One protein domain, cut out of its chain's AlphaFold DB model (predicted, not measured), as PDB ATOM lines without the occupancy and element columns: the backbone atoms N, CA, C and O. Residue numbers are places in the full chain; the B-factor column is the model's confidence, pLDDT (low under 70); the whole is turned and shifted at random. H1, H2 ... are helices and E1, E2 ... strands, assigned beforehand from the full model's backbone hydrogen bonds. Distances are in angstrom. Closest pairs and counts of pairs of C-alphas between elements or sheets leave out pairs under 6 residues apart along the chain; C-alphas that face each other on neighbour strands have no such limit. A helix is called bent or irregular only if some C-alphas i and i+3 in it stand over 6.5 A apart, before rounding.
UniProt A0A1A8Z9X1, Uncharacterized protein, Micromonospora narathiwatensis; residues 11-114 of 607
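AT A GLANCE: This is residues 11 to 114 of the 607 residues of an uncharacterized protein of Micromonospora narathiwatensis (UniProt A0A1A8Z9X1). One long kinked helix, H3, makes the backbone of this model, with the shorter H2 folded back along its first part as a helical hairpin and H1 packed slantwise on it, its residue Ala 42 near Cys 97 of H3. A small two-stranded hairpin, E1 and E2, sits away from H3, and the long stretch of residues 44 to 73 joins H1 to H2, pairing briefly with E2 on its way. The printed part has 104 residues with two named strands and three named helices, in the order E1, E2, H1, H2, H3; the sheet's order is E1 - E2, antiparallel. The class is mostly helix, though under half of the residues are in named elements. The whole is compact, with a radius of gyration of the C-alphas of 13.2 A and spans of 45 by 33 by 28 A.

IN THESE COORDINATES: Start at C-alpha 16, at (-24.662, -32.567, -19.337), where E1 begins; it covers residues 16 to 19 and is 10.0 A long. E2, residues 23 to 26, follows and is 10.1 A long. Next find H1, residues 34 to 43, 14.4 A long, starting from C-alpha 34 at (-15.857, -27.787, -7.578). After residues 44 to 73, which hold no named element, come H2, residues 74 to 82, 12.7 A long, and H3, residues 84 to 106, 32.6 A long. H3 ends with C-alpha 106 at (-23.370, -17.804, -20.316). H3 is irregular, with C-alphas 85 and 88 8.3 A apart, and it has a kink of 47 degrees near residue 100.

HOW THE PARTS SIT: Look first at H2 and H3, a helical hairpin: they touch, at a shallow tilt of 4 degrees, opposite ways, H3's line being a rough one. Their closest C-alphas are those of Ala 80 and Ala 87, 4.2 A apart, and H3 touches H2 with residues 86 to 94 alone. H1 touches H3 at a steep tilt of 59 degrees, opposite ways; the closest C-alphas are those of Ala 42 and Cys 97, 5.1 A apart. H1 and H2 are apart. The hairpin of E1 and E2 is antiparallel, with N 17 and O 25 2.9 A apart and N 25 and O 17 2.8 A apart, both within hydrogen-bond range. Residues 25 to 26 of E2 also pair with residues 55 to 56, antiparallel. The closest C-alphas of E2 and H1 are those of Thr 26 and Cys 40, 6.6 A apart. Both strands are apart from H2 and H3. In H1 and H2 every O i to N i+4 pair is within hydrogen-bond range; in H3, 14 of 19 are.

THE WHOLE: The two C-alphas farthest apart are those of Ala 85 and Glu 114, 45.2 A. The printed part has no cut. The link from H1 to H2 is long, with 30 residues. Mean pLDDT of the printed part is 89.3; look for values under 70 at residues 63 to 67 and 109 to 114.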
ATOM      1  N   TRP A  11     -25.639 -27.128 -25.132       81.69
ATOM      2  CA  TRP A  11     -25.024 -26.826 -23.837       81.69
ATOM      3  C   TRP A  11     -23.564 -27.288 -23.837       81.69
ATOM      4  O   TRP A  11     -23.299 -28.487 -23.910       81.69
ATOM      5  N   CYS A  12     -22.612 -26.361 -23.694       83.06
ATOM      6  CA  CYS A  12     -21.176 -26.671 -23.646       83.06
ATOM      7  C   CYS A  12     -20.723 -27.088 -22.232       83.06
ATOM      8  O   CYS A  12     -19.721 -26.607 -21.709       83.06
ATOM      9  N   LEU A  13     -21.488 -27.978 -21.594       89.69
ATOM     10  CA  LEU A  13     -21.276 -28.430 -20.220       89.69
ATOM     11  C   LEU A  13     -20.874 -29.918 -20.226       89.69
ATOM     12  O   LEU A  13     -21.699 -30.756 -20.592       89.69
ATOM     13  N   PRO A  14     -19.646 -30.292 -19.809       86.88
ATOM     14  CA  PRO A  14     -19.141 -31.668 -19.940       86.88
ATOM     15  C   PRO A  14     -19.915 -32.685 -19.083       86.88
ATOM     16  O   PRO A  14     -19.920 -33.881 -19.368       86.88
ATOM     17  N   TRP A  15     -20.605 -32.190 -18.056       93.56
ATOM     18  CA  TRP A  15     -21.465 -32.935 -17.144       93.56
ATOM     19  C   TRP A  15     -22.945 -32.951 -17.577       93.56
ATOM     20  O   TRP A  15     -23.803 -33.356 -16.799       93.56
ATOM     21  N   VAL A  16     -23.287 -32.541 -18.802       93.75
ATOM     22  CA  VAL A  16     -24.662 -32.567 -19.337       93.75
ATOM     23  C   VAL A  16     -24.742 -33.480 -20.563       93.75
ATOM     24  O   VAL A  16     -23.891 -33.434 -21.447       93.75
ATOM     25  N   ARG A  17     -25.781 -34.320 -20.646       92.06
ATOM     26  CA  ARG A  17     -26.029 -35.190 -21.808       92.06
ATOM     27  C   ARG A  17     -27.510 -35.272 -22.160       92.06
ATOM     28  O   ARG A  17     -28.342 -35.561 -21.297       92.06
ATOM     29  N   TRP A  18     -27.823 -35.079 -23.439       90.06
ATOM     30  CA  TRP A  18     -29.158 -35.294 -23.996       90.06
ATOM     31  C   TRP A  18     -29.495 -36.789 -24.066       90.06
ATOM     32  O   TRP A  18     -28.660 -37.603 -24.466       90.06
ATOM     33  N   GLN A  19     -30.719 -37.154 -23.686       89.31
ATOM     34  CA  GLN A  19     -31.287 -38.488 -23.874       89.31
ATOM     35  C   GLN A  19     -32.695 -38.353 -24.461       89.31
ATOM     36  O   GLN A  19     -33.587 -37.817 -23.811       89.31
ATOM     37  N   GLU A  20     -32.916 -38.918 -25.648       82.75
ATOM     38  CA  GLU A  20     -34.145 -38.797 -26.459       82.75
ATOM     39  C   GLU A  20     -35.463 -39.088 -25.702       82.75
ATOM     40  O   GLU A  20     -36.505 -38.530 -26.023       82.75
ATOM     41  N   SER A  21     -35.424 -39.923 -24.656       86.38
ATOM     42  CA  SER A  21     -36.591 -40.286 -23.829       86.38
ATOM     43  C   SER A  21     -36.693 -39.571 -22.473       86.38
ATOM     44  O   SER A  21     -37.688 -39.751 -21.771       86.38
ATOM     45  N   LYS A  22     -35.676 -38.800 -22.066       85.38
ATOM     46  CA  LYS A  22     -35.589 -38.162 -20.732       85.38
ATOM     47  C   LYS A  22     -35.242 -36.672 -20.764       85.38
ATOM     48  O   LYS A  22     -35.270 -36.029 -19.719       85.38
ATOM     49  N   GLY A  23     -34.905 -36.139 -21.933       90.38
ATOM     50  CA  GLY A  23     -34.386 -34.791 -22.094       90.38
ATOM     51  C   GLY A  23     -32.932 -34.657 -21.637       90.38
ATOM     52  O   GLY A  23     -32.147 -35.610 -21.696       90.38
ATOM     53  N   TRP A  24     -32.559 -33.466 -21.167       93.56
ATOM     54  CA  TRP A  24     -31.238 -33.216 -20.598       93.56
ATOM     55  C   TRP A  24     -31.067 -33.943 -19.262       93.56
ATOM     56  O   TRP A  24     -31.886 -33.815 -18.352       93.56
ATOM     57  N   THR A  25     -29.967 -34.680 -19.134       96.44
ATOM     58  CA  THR A  25     -29.588 -35.413 -17.919       96.44
ATOM     59  C   THR A  25     -28.211 -34.979 -17.427       96.44
ATOM     60  O   THR A  25     -27.332 -34.668 -18.233       96.44
ATOM     61  N   THR A  26     -28.017 -34.951 -16.110       96.75
ATOM     62  CA  THR A  26     -26.749 -34.582 -15.469       96.75
ATOM     63  C   THR A  26     -25.853 -35.801 -15.245       96.75
ATOM     64  O   THR A  26     -26.314 -36.846 -14.789       96.75
ATOM     65  N   LEU A  27     -24.564 -35.650 -15.522       96.69
ATOM     66  CA  LEU A  27     -23.470 -36.593 -15.296       96.69
ATOM     67  C   LEU A  27     -22.454 -35.919 -14.365       96.69
ATOM     68  O   LEU A  27     -21.382 -35.494 -14.798       96.69
ATOM     69  N   CYS A  28     -22.819 -35.727 -13.098       96.38
ATOM     70  CA  CYS A  28     -22.013 -34.932 -12.173       96.38
ATOM     71  C   CYS A  28     -20.711 -35.620 -11.739       96.38
ATOM     72  O   CYS A  28     -19.883 -34.966 -11.116       96.38
ATOM     73  N   SER A  29     -20.488 -36.888 -12.100       95.81
ATOM     74  CA  SER A  29     -19.157 -37.514 -12.040       95.81
ATOM     75  C   SER A  29     -18.159 -36.954 -13.067       95.81
ATOM     76  O   SER A  29     -16.954 -37.122 -12.895       95.81
ATOM     77  N   ALA A  30     -18.637 -36.273 -14.117       94.56
ATOM     78  CA  ALA A  30     -17.822 -35.660 -15.171       94.56
ATOM     79  C   ALA A  30     -17.553 -34.154 -14.950       94.56
ATOM     80  O   ALA A  30     -17.069 -33.468 -15.853       94.56
ATOM     81  N   ALA A  31     -17.875 -33.615 -13.769       93.75
ATOM     82  CA  ALA A  31     -17.536 -32.243 -13.405       93.75
ATOM     83  C   ALA A  31     -16.018 -32.109 -13.173       93.75
ATOM     84  O   ALA A  31     -15.437 -32.816 -12.354       93.75
ATOM     85  N   ALA A  32     -15.368 -31.188 -13.891       89.06
ATOM     86  CA  ALA A  32     -13.914 -31.002 -13.827       89.06
ATOM     87  C   ALA A  32     -13.449 -30.142 -12.635       89.06
ATOM     88  O   ALA A  32     -12.260 -30.107 -12.321       89.06
ATOM     89  N   SER A  33     -14.369 -29.424 -11.986       93.25
ATOM     90  CA  SER A  33     -14.078 -28.476 -10.908       93.25
ATOM     91  C   SER A  33     -15.171 -28.479  -9.836       93.25
ATOM     92  O   SER A  33     -16.305 -28.889 -10.090       93.25
ATOM     93  N   ALA A  34     -14.864 -27.958  -8.644       94.94
ATOM     94  CA  ALA A  34     -15.857 -27.787  -7.578       94.94
ATOM     95  C   ALA A  34     -17.013 -26.851  -7.987       94.94
ATOM     96  O   ALA A  34     -18.161 -27.103  -7.630       94.94
ATOM     97  N   ALA A  35     -16.732 -25.820  -8.795       93.75
ATOM     98  CA  ALA A  35     -17.754 -24.923  -9.338       93.75
ATOM     99  C   ALA A  35     -18.675 -25.638 -10.344       93.75
ATOM    100  O   ALA A  35     -19.881 -25.398 -10.368       93.75
ATOM    101  N   ASP A  36     -18.137 -26.557 -11.150       94.38
ATOM    102  CA  ASP A  36     -18.952 -27.394 -12.036       94.38
ATOM    103  C   ASP A  36     -19.765 -28.427 -11.255       94.38
ATOM    104  O   ASP A  36     -20.913 -28.679 -11.608       94.38
ATOM    105  N   GLN A  37     -19.221 -28.967 -10.160       96.69
ATOM    106  CA  GLN A  37     -19.956 -29.848  -9.252       96.69
ATOM    107  C   GLN A  37     -21.153 -29.119  -8.620       96.69
ATOM    108  O   GLN A  37     -22.250 -29.675  -8.577       96.69
ATOM    109  N   GLU A  38     -20.961 -27.874  -8.174       96.88
ATOM    110  CA  GLU A  38     -22.017 -27.028  -7.604       96.88
ATOM    111  C   GLU A  38     -23.096 -26.687  -8.640       96.88
ATOM    112  O   GLU A  38     -24.286 -26.864  -8.369       96.88
ATOM    113  N   ARG A  39     -22.699 -26.272  -9.852       96.88
ATOM    114  CA  ARG A  39     -23.624 -26.047 -10.977       96.88
ATOM    115  C   ARG A  39     -24.419 -27.307 -11.314       96.88
ATOM    116  O   ARG A  39     -25.630 -27.222 -11.503       96.88
ATOM    117  N   CYS A  40     -23.749 -28.459 -11.362       97.50
ATOM    118  CA  CYS A  40     -24.355 -29.742 -11.696       97.50
ATOM    119  C   CYS A  40     -25.344 -30.216 -10.622       97.50
ATOM    120  O   CYS A  40     -26.443 -30.654 -10.963       97.50
ATOM    121  N   ASP A  41     -25.013 -30.056  -9.333       97.69
ATOM    122  CA  ASP A  41     -25.971 -30.263  -8.242       97.69
ATOM    123  C   ASP A  41     -27.164 -29.315  -8.411       97.69
ATOM    124  O   ASP A  41     -28.290 -29.786  -8.545       97.69
ATOM    125  N   ALA A  42     -26.943 -28.001  -8.511       97.38
ATOM    126  CA  ALA A  42     -28.009 -26.998  -8.561       97.38
ATOM    127  C   ALA A  42     -29.063 -27.231  -9.665       97.38
ATOM    128  O   ALA A  42     -30.236 -26.938  -9.429       97.38
ATOM    129  N   VAL A  43     -28.683 -27.777 -10.828       97.38
ATOM    130  CA  VAL A  43     -29.615 -28.037 -11.947       97.38
ATOM    131  C   VAL A  43     -30.231 -29.442 -11.974       97.38
ATOM    132  O   VAL A  43     -31.182 -29.662 -12.724       97.38
ATOM    133  N   ALA A  44     -29.733 -30.394 -11.181       97.75
ATOM    134  CA  ALA A  44     -30.265 -31.758 -11.142       97.75
ATOM    135  C   ALA A  44     -31.590 -31.837 -10.354       97.75
ATOM    136  O   ALA A  44     -31.668 -31.384  -9.209       97.75
ATOM    137  N   GLU A  45     -32.622 -32.485 -10.910       97.19
ATOM    138  CA  GLU A  45     -33.927 -32.712 -10.259       97.19
ATOM    139  C   GLU A  45     -33.880 -33.810  -9.172       97.19
ATOM    140  O   GLU A  45     -34.601 -34.807  -9.209       97.19
ATOM    141  N   THR A  46     -33.026 -33.633  -8.166       97.50
ATOM    142  CA  THR A  46     -32.911 -34.509  -6.989       97.50
ATOM    143  C   THR A  46     -32.457 -33.718  -5.763       97.50
ATOM    144  O   THR A  46     -31.798 -32.690  -5.896       97.50
ATOM    145  N   LEU A  47     -32.767 -34.198  -4.557       97.75
ATOM    146  CA  LEU A  47     -32.230 -33.647  -3.302       97.75
ATOM    147  C   LEU A  47     -30.941 -34.340  -2.834       97.75
ATOM    148  O   LEU A  47     -30.369 -33.944  -1.820       97.75
ATOM    149  N   GLN A  48     -30.494 -35.381  -3.538       97.38
ATOM    150  CA  GLN A  48     -29.238 -36.060  -3.233       97.38
ATOM    151  C   GLN A  48     -28.052 -35.219  -3.722       97.38
ATOM    152  O   GLN A  48     -28.028 -34.815  -4.881       97.38
ATOM    153  N   SER A  49     -27.068 -34.993  -2.850       94.25
ATOM    154  CA  SER A  49     -25.807 -34.324  -3.179       94.25
ATOM    155  C   SER A  49     -24.632 -35.222  -2.742       94.25
ATOM    156  O   SER A  49     -24.598 -35.614  -1.572       94.25
ATOM    157  N   PRO A  50     -23.709 -35.608  -3.650       93.88
ATOM    158  CA  PRO A  50     -23.777 -35.377  -5.094       93.88
ATOM    159  C   PRO A  50     -24.962 -36.135  -5.734       93.88
ATOM    160  O   PRO A  50     -25.310 -37.230  -5.280       93.88
ATOM    161  N   PRO A  51     -25.596 -35.577  -6.779       96.12
ATOM    162  CA  PRO A  51     -26.681 -36.247  -7.490       96.12
ATOM    163  C   PRO A  51     -26.145 -37.442  -8.306       96.12
ATOM    164  O   PRO A  51     -25.025 -37.378  -8.820       96.12
ATOM    165  N   PRO A  52     -26.921 -38.531  -8.464       97.31
ATOM    166  CA  PRO A  52     -26.506 -39.663  -9.284       97.31
ATOM    167  C   PRO A  52     -26.520 -39.320 -10.781       97.31
ATOM    168  O   PRO A  52     -27.359 -38.553 -11.264       97.31
ATOM    169  N   ASP A  53     -25.611 -39.940 -11.530       97.06
ATOM    170  CA  ASP A  53     -25.515 -39.775 -12.979       97.06
ATOM    171  C   ASP A  53     -26.791 -40.245 -13.698       97.06
ATOM    172  O   ASP A  53     -27.386 -41.274 -13.374       97.06
ATOM    173  N   GLY A  54     -27.214 -39.483 -14.708       96.25
ATOM    174  CA  GLY A  54     -28.456 -39.710 -15.446       96.25
ATOM    175  C   GLY A  54     -29.707 -39.103 -14.797       96.25
ATOM    176  O   GLY A  54     -30.807 -39.357 -15.294       96.25
ATOM    177  N   THR A  55     -29.566 -38.308 -13.729       97.44
ATOM    178  CA  THR A  55     -30.679 -37.535 -13.141       97.44
ATOM    179  C   THR A  55     -31.217 -36.509 -14.157       97.44
ATOM    180  O   THR A  55     -30.411 -35.885 -14.850       97.44
ATOM    181  N   PRO A  56     -32.546 -36.311 -14.285       96.88
ATOM    182  CA  PRO A  56     -33.118 -35.258 -15.129       96.88
ATOM    183  C   PRO A  56     -32.657 -33.856 -14.716       96.88
ATOM    184  O   PRO A  56     -32.439 -33.589 -13.535       96.88
ATOM    185  N   SER A  57     -32.530 -32.959 -15.690       96.62
ATOM    186  CA  SER A  57     -32.049 -31.592 -15.492       96.62
ATOM    187  C   SER A  57     -33.141 -30.545 -15.734       96.62
ATOM    188  O   SER A  57     -34.052 -30.742 -16.543       96.62
ATOM    189  N   VAL A  58     -33.019 -29.384 -15.088       96.31
ATOM    190  CA  VAL A  58     -33.879 -28.213 -15.355       96.31
ATOM    191  C   VAL A  58     -33.553 -27.487 -16.667       96.31
ATOM    192  O   VAL A  58     -34.262 -26.554 -17.047       96.31
ATOM    193  N   LEU A  59     -32.481 -27.889 -17.353       94.06
ATOM    194  CA  LEU A  59     -32.112 -27.378 -18.673       94.06
ATOM    195  C   LEU A  59     -33.155 -27.806 -19.718       94.06
ATOM    196  O   LEU A  59     -33.682 -28.922 -19.661       94.06
ATOM    197  N   ASP A  60     -33.459 -26.922 -20.667       87.94
ATOM    198  CA  ASP A  60     -34.445 -27.178 -21.721       87.94
ATOM    199  C   ASP A  60     -33.806 -27.372 -23.107       87.94
ATOM    200  O   ASP A  60     -32.672 -26.966 -23.365       87.94
ATOM    201  N   GLU A  61     -34.531 -28.057 -23.992       75.25
ATOM    202  CA  GLU A  61     -34.104 -28.374 -25.368       75.25
ATOM    203  C   GLU A  61     -34.321 -27.198 -26.330       75.25
ATOM    204  O   GLU A  61     -33.513 -26.933 -27.220       75.25
ATOM    205  N   ARG A  62     -35.441 -26.493 -26.149       70.69
ATOM    206  CA  ARG A  62     -35.943 -25.500 -27.096       70.69
ATOM    207  C   ARG A  62     -35.600 -24.105 -26.619       70.69
ATOM    208  O   ARG A  62     -35.902 -23.760 -25.478       70.69
ATOM    209  N   LEU A  63     -35.080 -23.276 -27.527       61.22
ATOM    210  CA  LEU A  63     -35.209 -21.828 -27.382       61.22
ATOM    211  C   LEU A  63     -36.710 -21.514 -27.304       61.22
ATOM    212  O   LEU A  63     -37.439 -21.776 -28.268       61.22
ATOM    213  N   PRO A  64     -37.208 -21.019 -26.165       57.94
ATOM    214  CA  PRO A  64     -38.632 -20.830 -25.997       57.94
ATOM    215  C   PRO A  64     -39.097 -19.613 -26.802       57.94
ATOM    216  O   PRO A  64     -38.340 -18.673 -27.060       57.94
ATOM    217  N   ALA A  65     -40.358 -19.634 -27.228       57.97
ATOM    218  CA  ALA A  65     -40.909 -18.590 -28.080       57.97
ATOM    219  C   ALA A  65     -40.937 -17.240 -27.337       57.97
ATOM    220  O   ALA A  65     -41.764 -17.029 -26.453       57.97
ATOM    221  N   SER A  66     -40.037 -16.332 -27.729       56.50
ATOM    222  CA  SER A  66     -39.923 -14.946 -27.248       56.50
ATOM    223  C   SER A  66     -39.859 -14.764 -25.720       56.50
ATOM    224  O   SER A  66     -40.849 -14.409 -25.087       56.50
ATOM    225  N   GLY A  67     -38.655 -14.880 -25.147       68.56
ATOM    226  CA  GLY A  67     -38.304 -14.215 -23.879       68.56
ATOM    227  C   GLY A  67     -38.310 -15.060 -22.600       68.56
ATOM    228  O   GLY A  67     -37.946 -14.541 -21.551       68.56
ATOM    229  N   GLU A  68     -38.671 -16.342 -22.658       74.56
ATOM    230  CA  GLU A  68     -38.392 -17.284 -21.560       74.56
ATOM    231  C   GLU A  68     -36.887 -17.644 -21.515       74.56
ATOM    232  O   GLU A  68     -36.198 -17.660 -22.536       74.56
ATOM    233  N   GLU A  69     -36.369 -17.970 -20.329       82.25
ATOM    234  CA  GLU A  69     -34.967 -18.368 -20.136       82.25
ATOM    235  C   GLU A  69     -34.800 -19.899 -20.266       82.25
ATOM    236  O   GLU A  69     -35.632 -20.651 -19.752       82.25
ATOM    237  N   PRO A  70     -33.717 -20.414 -20.882       87.69
ATOM    238  CA  PRO A  70     -33.563 -21.849 -21.167       87.69
ATOM    239  C   PRO A  70     -33.184 -22.711 -19.940       87.69
ATOM    240  O   PRO A  70     -33.021 -23.927 -20.059       87.69
ATOM    241  N   VAL A  71     -33.052 -22.103 -18.754       93.94
ATOM    242  CA  VAL A  71     -32.808 -22.780 -17.465       93.94
ATOM    243  C   VAL A  71     -34.080 -22.709 -16.615       93.94
ATOM    244  O   VAL A  71     -34.293 -21.740 -15.879       93.94
ATOM    245  N   ARG A  72     -34.934 -23.738 -16.682       94.25
ATOM    246  CA  ARG A  72     -36.258 -23.759 -16.032       94.25
ATOM    247  C   ARG A  72     -36.205 -24.167 -14.552       94.25
ATOM    248  O   ARG A  72     -36.769 -25.193 -14.162       94.25
ATOM    249  N   CYS A  73     -35.546 -23.369 -13.707       96.62
ATOM    250  CA  CYS A  73     -35.501 -23.569 -12.248       96.62
ATOM    251  C   CYS A  73     -36.897 -23.729 -11.603       96.62
ATOM    252  O   CYS A  73     -37.026 -24.362 -10.561       96.62
ATOM    253  N   GLU A  74     -37.955 -23.239 -12.254       95.94
ATOM    254  CA  GLU A  74     -39.364 -23.379 -11.870       95.94
ATOM    255  C   GLU A  74     -39.822 -24.852 -11.805       95.94
ATOM    256  O   GLU A  74     -40.789 -25.172 -11.107       95.94
ATOM    257  N   ARG A  75     -39.121 -25.784 -12.478       95.69
ATOM    258  CA  ARG A  75     -39.338 -27.234 -12.305       95.69
ATOM    259  C   ARG A  75     -39.061 -27.672 -10.858       95.69
ATOM    260  O   ARG A  75     -39.796 -28.504 -10.331       95.69
ATOM    261  N   LEU A  76     -38.080 -27.069 -10.179       97.56
ATOM    262  CA  LEU A  76     -37.769 -27.342  -8.767       97.56
ATOM    263  C   LEU A  76     -38.849 -26.772  -7.832       97.56
ATOM    264  O   LEU A  76     -39.239 -27.435  -6.873       97.56
ATOM    265  N   ASP A  77     -39.426 -25.611  -8.162       97.25
ATOM    266  CA  ASP A  77     -40.592 -25.067  -7.448       97.25
ATOM    267  C   ASP A  77     -41.833 -25.966  -7.607       97.25
ATOM    268  O   ASP A  77     -42.633 -26.118  -6.681       97.25
ATOM    269  N   ALA A  78     -41.999 -26.608  -8.768       97.12
ATOM    270  CA  ALA A  78     -43.036 -27.617  -8.965       97.12
ATOM    271  C   ALA A  78     -42.777 -28.883  -8.123       97.12
ATOM    272  O   ALA A  78     -43.726 -29.421  -7.546       97.12
ATOM    273  N   ARG A  79     -41.514 -29.319  -7.975       97.75
ATOM    274  CA  ARG A  79     -41.136 -30.406  -7.050       97.75
ATOM    275  C   ARG A  79     -41.439 -30.049  -5.594       97.75
ATOM    276  O   ARG A  79     -42.038 -30.872  -4.913       97.75
ATOM    277  N   ALA A  80     -41.153 -28.822  -5.150       97.50
ATOM    278  CA  ALA A  80     -41.470 -28.359  -3.793       97.50
ATOM    279  C   ALA A  80     -42.970 -28.479  -3.448       97.50
ATOM    280  O   ALA A  80     -43.331 -28.807  -2.320       97.50
ATOM    281  N   ARG A  81     -43.859 -28.255  -4.429       97.62
ATOM    282  CA  ARG A  81     -45.318 -28.407  -4.260       97.62
ATOM    283  C   ARG A  81     -45.778 -29.868  -4.250       97.62
ATOM    284  O   ARG A  81     -46.793 -30.169  -3.625       97.62
ATOM    285  N   GLN A  82     -45.076 -30.750  -4.965       97.81
ATOM    286  CA  GLN A  82     -45.368 -32.189  -5.028       97.81
ATOM    287  C   GLN A  82     -44.860 -32.932  -3.783       97.81
ATOM    288  O   GLN A  82     -45.557 -33.790  -3.250       97.81
ATOM    289  N   ASP A  83     -43.663 -32.586  -3.312       97.62
ATOM    290  CA  ASP A  83     -42.974 -33.198  -2.177       97.62
ATOM    291  C   ASP A  83     -42.980 -32.247  -0.972       97.62
ATOM    292  O   ASP A  83     -41.967 -31.654  -0.594       97.62
ATOM    293  N   GLN A  84     -44.160 -32.096  -0.362       97.44
ATOM    294  CA  GLN A  84     -44.370 -31.199   0.782       97.44
ATOM    295  C   GLN A  84     -43.463 -31.523   1.979       97.44
ATOM    296  O   GLN A  84     -43.118 -30.623   2.740       97.44
ATOM    297  N   ALA A  85     -43.044 -32.784   2.137       97.88
ATOM    298  CA  ALA A  85     -42.152 -33.208   3.216       97.88
ATOM    299  C   ALA A  85     -40.731 -32.630   3.083       97.88
ATOM    300  O   ALA A  85     -40.028 -32.507   4.086       97.88
ATOM    301  N   ASN A  86     -40.315 -32.254   1.868       98.06
ATOM    302  CA  ASN A  86     -39.021 -31.631   1.597       98.06
ATOM    303  C   ASN A  86     -39.148 -30.256   0.915       98.06
ATOM    304  O   ASN A  86     -38.182 -29.801   0.297       98.06
ATOM    305  N   ALA A  87     -40.304 -29.589   1.015       97.62
ATOM    306  CA  ALA A  87     -40.585 -28.333   0.313       97.62
ATOM    307  C   ALA A  87     -39.474 -27.286   0.509       97.62
ATOM    308  O   ALA A  87     -38.943 -26.773  -0.472       97.62
ATOM    309  N   ASP A  88     -39.036 -27.056   1.751       98.00
ATOM    310  CA  ASP A  88     -37.970 -26.098   2.079       98.00
ATOM    311  C   ASP A  88     -36.638 -26.422   1.380       98.00
ATOM    312  O   ASP A  88     -35.920 -25.525   0.938       98.00
ATOM    313  N   ARG A  89     -36.307 -27.715   1.234       97.75
ATOM    314  CA  ARG A  89     -35.076 -28.169   0.564       97.75
ATOM    315  C   ARG A  89     -35.151 -27.975  -0.945       97.75
ATOM    316  O   ARG A  89     -34.153 -27.589  -1.552       97.75
ATOM    317  N   TRP A  90     -36.316 -28.228  -1.541       98.00
ATOM    318  CA  TRP A  90     -36.561 -27.967  -2.958       98.00
ATOM    319  C   TRP A  90     -36.533 -26.467  -3.265       98.00
ATOM    320  O   TRP A  90     -35.854 -26.075  -4.209       98.00
ATOM    321  N   THR A  91     -37.156 -25.627  -2.432       97.94
ATOM    322  CA  THR A  91     -37.102 -24.159  -2.555       97.94
ATOM    323  C   THR A  91     -35.662 -23.648  -2.447       97.94
ATOM    324  O   THR A  91     -35.175 -23.006  -3.370       97.94
ATOM    325  N   ALA A  92     -34.907 -24.058  -1.420       97.88
ATOM    326  CA  ALA A  92     -33.495 -23.682  -1.268       97.88
ATOM    327  C   ALA A  92     -32.574 -24.216  -2.392       97.88
ATOM    328  O   ALA A  92     -31.440 -23.754  -2.559       97.88
ATOM    329  N   LYS A  93     -33.018 -25.219  -3.162       98.06
ATOM    330  CA  LYS A  93     -32.337 -25.676  -4.381       98.06
ATOM    331  C   LYS A  93     -32.763 -24.861  -5.609       98.06
ATOM    332  O   LYS A  93     -31.900 -24.490  -6.402       98.06
ATOM    333  N   ALA A  94     -34.042 -24.503  -5.724       97.94
ATOM    334  CA  ALA A  94     -34.551 -23.585  -6.741       97.94
ATOM    335  C   ALA A  94     -33.889 -22.198  -6.641       97.94
ATOM    336  O   ALA A  94     -33.468 -21.645  -7.655       97.94
ATOM    337  N   ASP A  95     -33.702 -21.678  -5.426       98.06
ATOM    338  CA  ASP A  95     -33.014 -20.408  -5.171       98.06
ATOM    339  C   ASP A  95     -31.551 -20.444  -5.643       98.06
ATOM    340  O   ASP A  95     -31.105 -19.534  -6.344       98.06
ATOM    341  N   ARG A  96     -30.821 -21.535  -5.357       97.56
ATOM    342  CA  ARG A  96     -29.449 -21.750  -5.858       97.56
ATOM    343  C   ARG A  96     -29.392 -21.882  -7.381       97.56
ATOM    344  O   ARG A  96     -28.518 -21.287  -8.007       97.56
ATOM    345  N   CYS A  97     -30.348 -22.586  -7.990       97.88
ATOM    346  CA  CYS A  97     -30.488 -22.645  -9.447       97.88
ATOM    347  C   CYS A  97     -30.673 -21.243 -10.054       97.88
ATOM    348  O   CYS A  97     -29.979 -20.893 -11.009       97.88
ATOM    349  N   ARG A  98     -31.551 -20.409  -9.473       97.44
ATOM    350  CA  ARG A  98     -31.782 -19.032  -9.945       97.44
ATOM    351  C   ARG A  98     -30.552 -18.139  -9.747       97.44
ATOM    352  O   ARG A  98     -30.234 -17.373 -10.650       97.44
ATOM    353  N   ALA A  99     -29.813 -18.287  -8.645       97.19
ATOM    354  CA  ALA A  99     -28.555 -17.565  -8.424       97.19
ATOM    355  C   ALA A  99     -27.472 -17.919  -9.465       97.19
ATOM    356  O   ALA A  99     -26.766 -17.038  -9.952       97.19
ATOM    357  N   LEU A 100     -27.370 -19.193  -9.862       96.81
ATOM    358  CA  LEU A 100     -26.411 -19.651 -10.875       96.81
ATOM    359  C   LEU A 100     -26.890 -19.458 -12.324       96.81
ATOM    360  O   LEU A 100     -26.077 -19.605 -13.243       96.81
ATOM    361  N   ARG A 101     -28.165 -19.099 -12.547       94.56
ATOM    362  CA  ARG A 101     -28.812 -19.020 -13.870       94.56
ATOM    363  C   ARG A 101     -28.007 -18.205 -14.882       94.56
ATOM    364  O   ARG A 101     -27.771 -18.699 -15.979       94.56
ATOM    365  N   ALA A 102     -27.526 -17.015 -14.516       89.94
ATOM    366  CA  ALA A 102     -26.735 -16.175 -15.420       89.94
ATOM    367  C   ALA A 102     -25.433 -16.864 -15.881       89.94
ATOM    368  O   ALA A 102     -25.087 -16.806 -17.060       89.94
ATOM    369  N   SER A 103     -24.748 -17.582 -14.981       91.81
ATOM    370  CA  SER A 103     -23.530 -18.336 -15.323       91.81
ATOM    371  C   SER A 103     -23.819 -19.552 -16.212       91.81
ATOM    372  O   SER A 103     -23.048 -19.848 -17.121       91.81
ATOM    373  N   LEU A 104     -24.961 -20.215 -15.998       91.94
ATOM    374  CA  LEU A 104     -25.412 -21.345 -16.807       91.94
ATOM    375  C   LEU A 104     -25.799 -20.889 -18.220       91.94
ATOM    376  O   LEU A 104     -25.348 -21.483 -19.196       91.94
ATOM    377  N   VAL A 105     -26.556 -19.795 -18.346       88.88
ATOM    378  CA  VAL A 105     -26.905 -19.198 -19.645       88.88
ATOM    379  C   VAL A 105     -25.646 -18.740 -20.390       88.88
ATOM    380  O   VAL A 105     -25.525 -19.016 -21.581       88.88
ATOM    381  N   ALA A 106     -24.659 -18.151 -19.707       83.25
ATOM    382  CA  ALA A 106     -23.370 -17.804 -20.316       83.25
ATOM    383  C   ALA A 106     -22.575 -19.026 -20.831       83.25
ATOM    384  O   ALA A 106     -21.795 -18.889 -21.770       83.25
ATOM    385  N   SER A 107     -22.791 -20.219 -20.260       81.88
ATOM    386  CA  SER A 107     -22.211 -21.493 -20.730       81.88
ATOM    387  C   SER A 107     -23.048 -22.237 -21.787       81.88
ATOM    388  O   SER A 107     -22.657 -23.311 -22.252       81.88
ATOM    389  N   SER A 108     -24.198 -21.685 -22.185       78.94
ATOM    390  CA  SER A 108     -25.016 -22.215 -23.281       78.94
ATOM    391  C   SER A 108     -24.648 -21.545 -24.602       78.94
ATOM    392  O   SER A 108     -24.605 -20.316 -24.692       78.94
ATOM    393  N   SER A 109     -24.421 -22.325 -25.661       59.69
ATOM    394  CA  SER A 109     -24.203 -21.767 -26.997       59.69
ATOM    395  C   SER A 109     -25.556 -21.468 -27.656       59.69
ATOM    396  O   SER A 109     -25.946 -22.093 -28.638       59.69
ATOM    397  N   LEU A 110     -26.284 -20.484 -27.113       53.62
ATOM    398  CA  LEU A 110     -27.529 -19.951 -27.693       53.62
ATOM    399  C   LEU A 110     -27.309 -19.210 -29.026       53.62
ATOM    400  O   LEU A 110     -28.273 -18.795 -29.669       53.62
ATOM    401  N   LYS A 111     -26.054 -19.029 -29.455       43.47
ATOM    402  CA  LYS A 111     -25.731 -18.582 -30.811       43.47
ATOM    403  C   LYS A 111     -25.916 -19.749 -31.778       43.47
ATOM    404  O   LYS A 111     -25.217 -20.753 -31.695       43.47
ATOM    405  N   ALA A 112     -26.883 -19.594 -32.678       41.75
ATOM    406  CA  ALA A 112     -27.277 -20.594 -33.660       41.75
ATOM    407  C   ALA A 112     -26.086 -21.064 -34.512       41.75
ATOM    408  O   ALA A 112     -25.564 -20.289 -35.307       41.75
ATOM    409  N   SER A 113     -25.699 -22.339 -34.370       43.91
ATOM    410  CA  SER A 113     -24.732 -23.101 -35.201       43.91
ATOM    411  C   SER A 113     -23.312 -22.537 -35.404       43.91
ATOM    412  O   SER A 113     -22.430 -23.267 -35.850       43.91
ATOM    413  N   GLU A 114     -23.051 -21.287 -35.043       44.72
ATOM    414  CA  GLU A 114     -21.754 -20.636 -35.146       44.72
ATOM    415  C   GLU A 114     -21.054 -20.710 -33.786       44.72
ATOM    416  O   GLU A 114     -21.385 -19.951 -32.869       44.72
TER     417      GLU A 114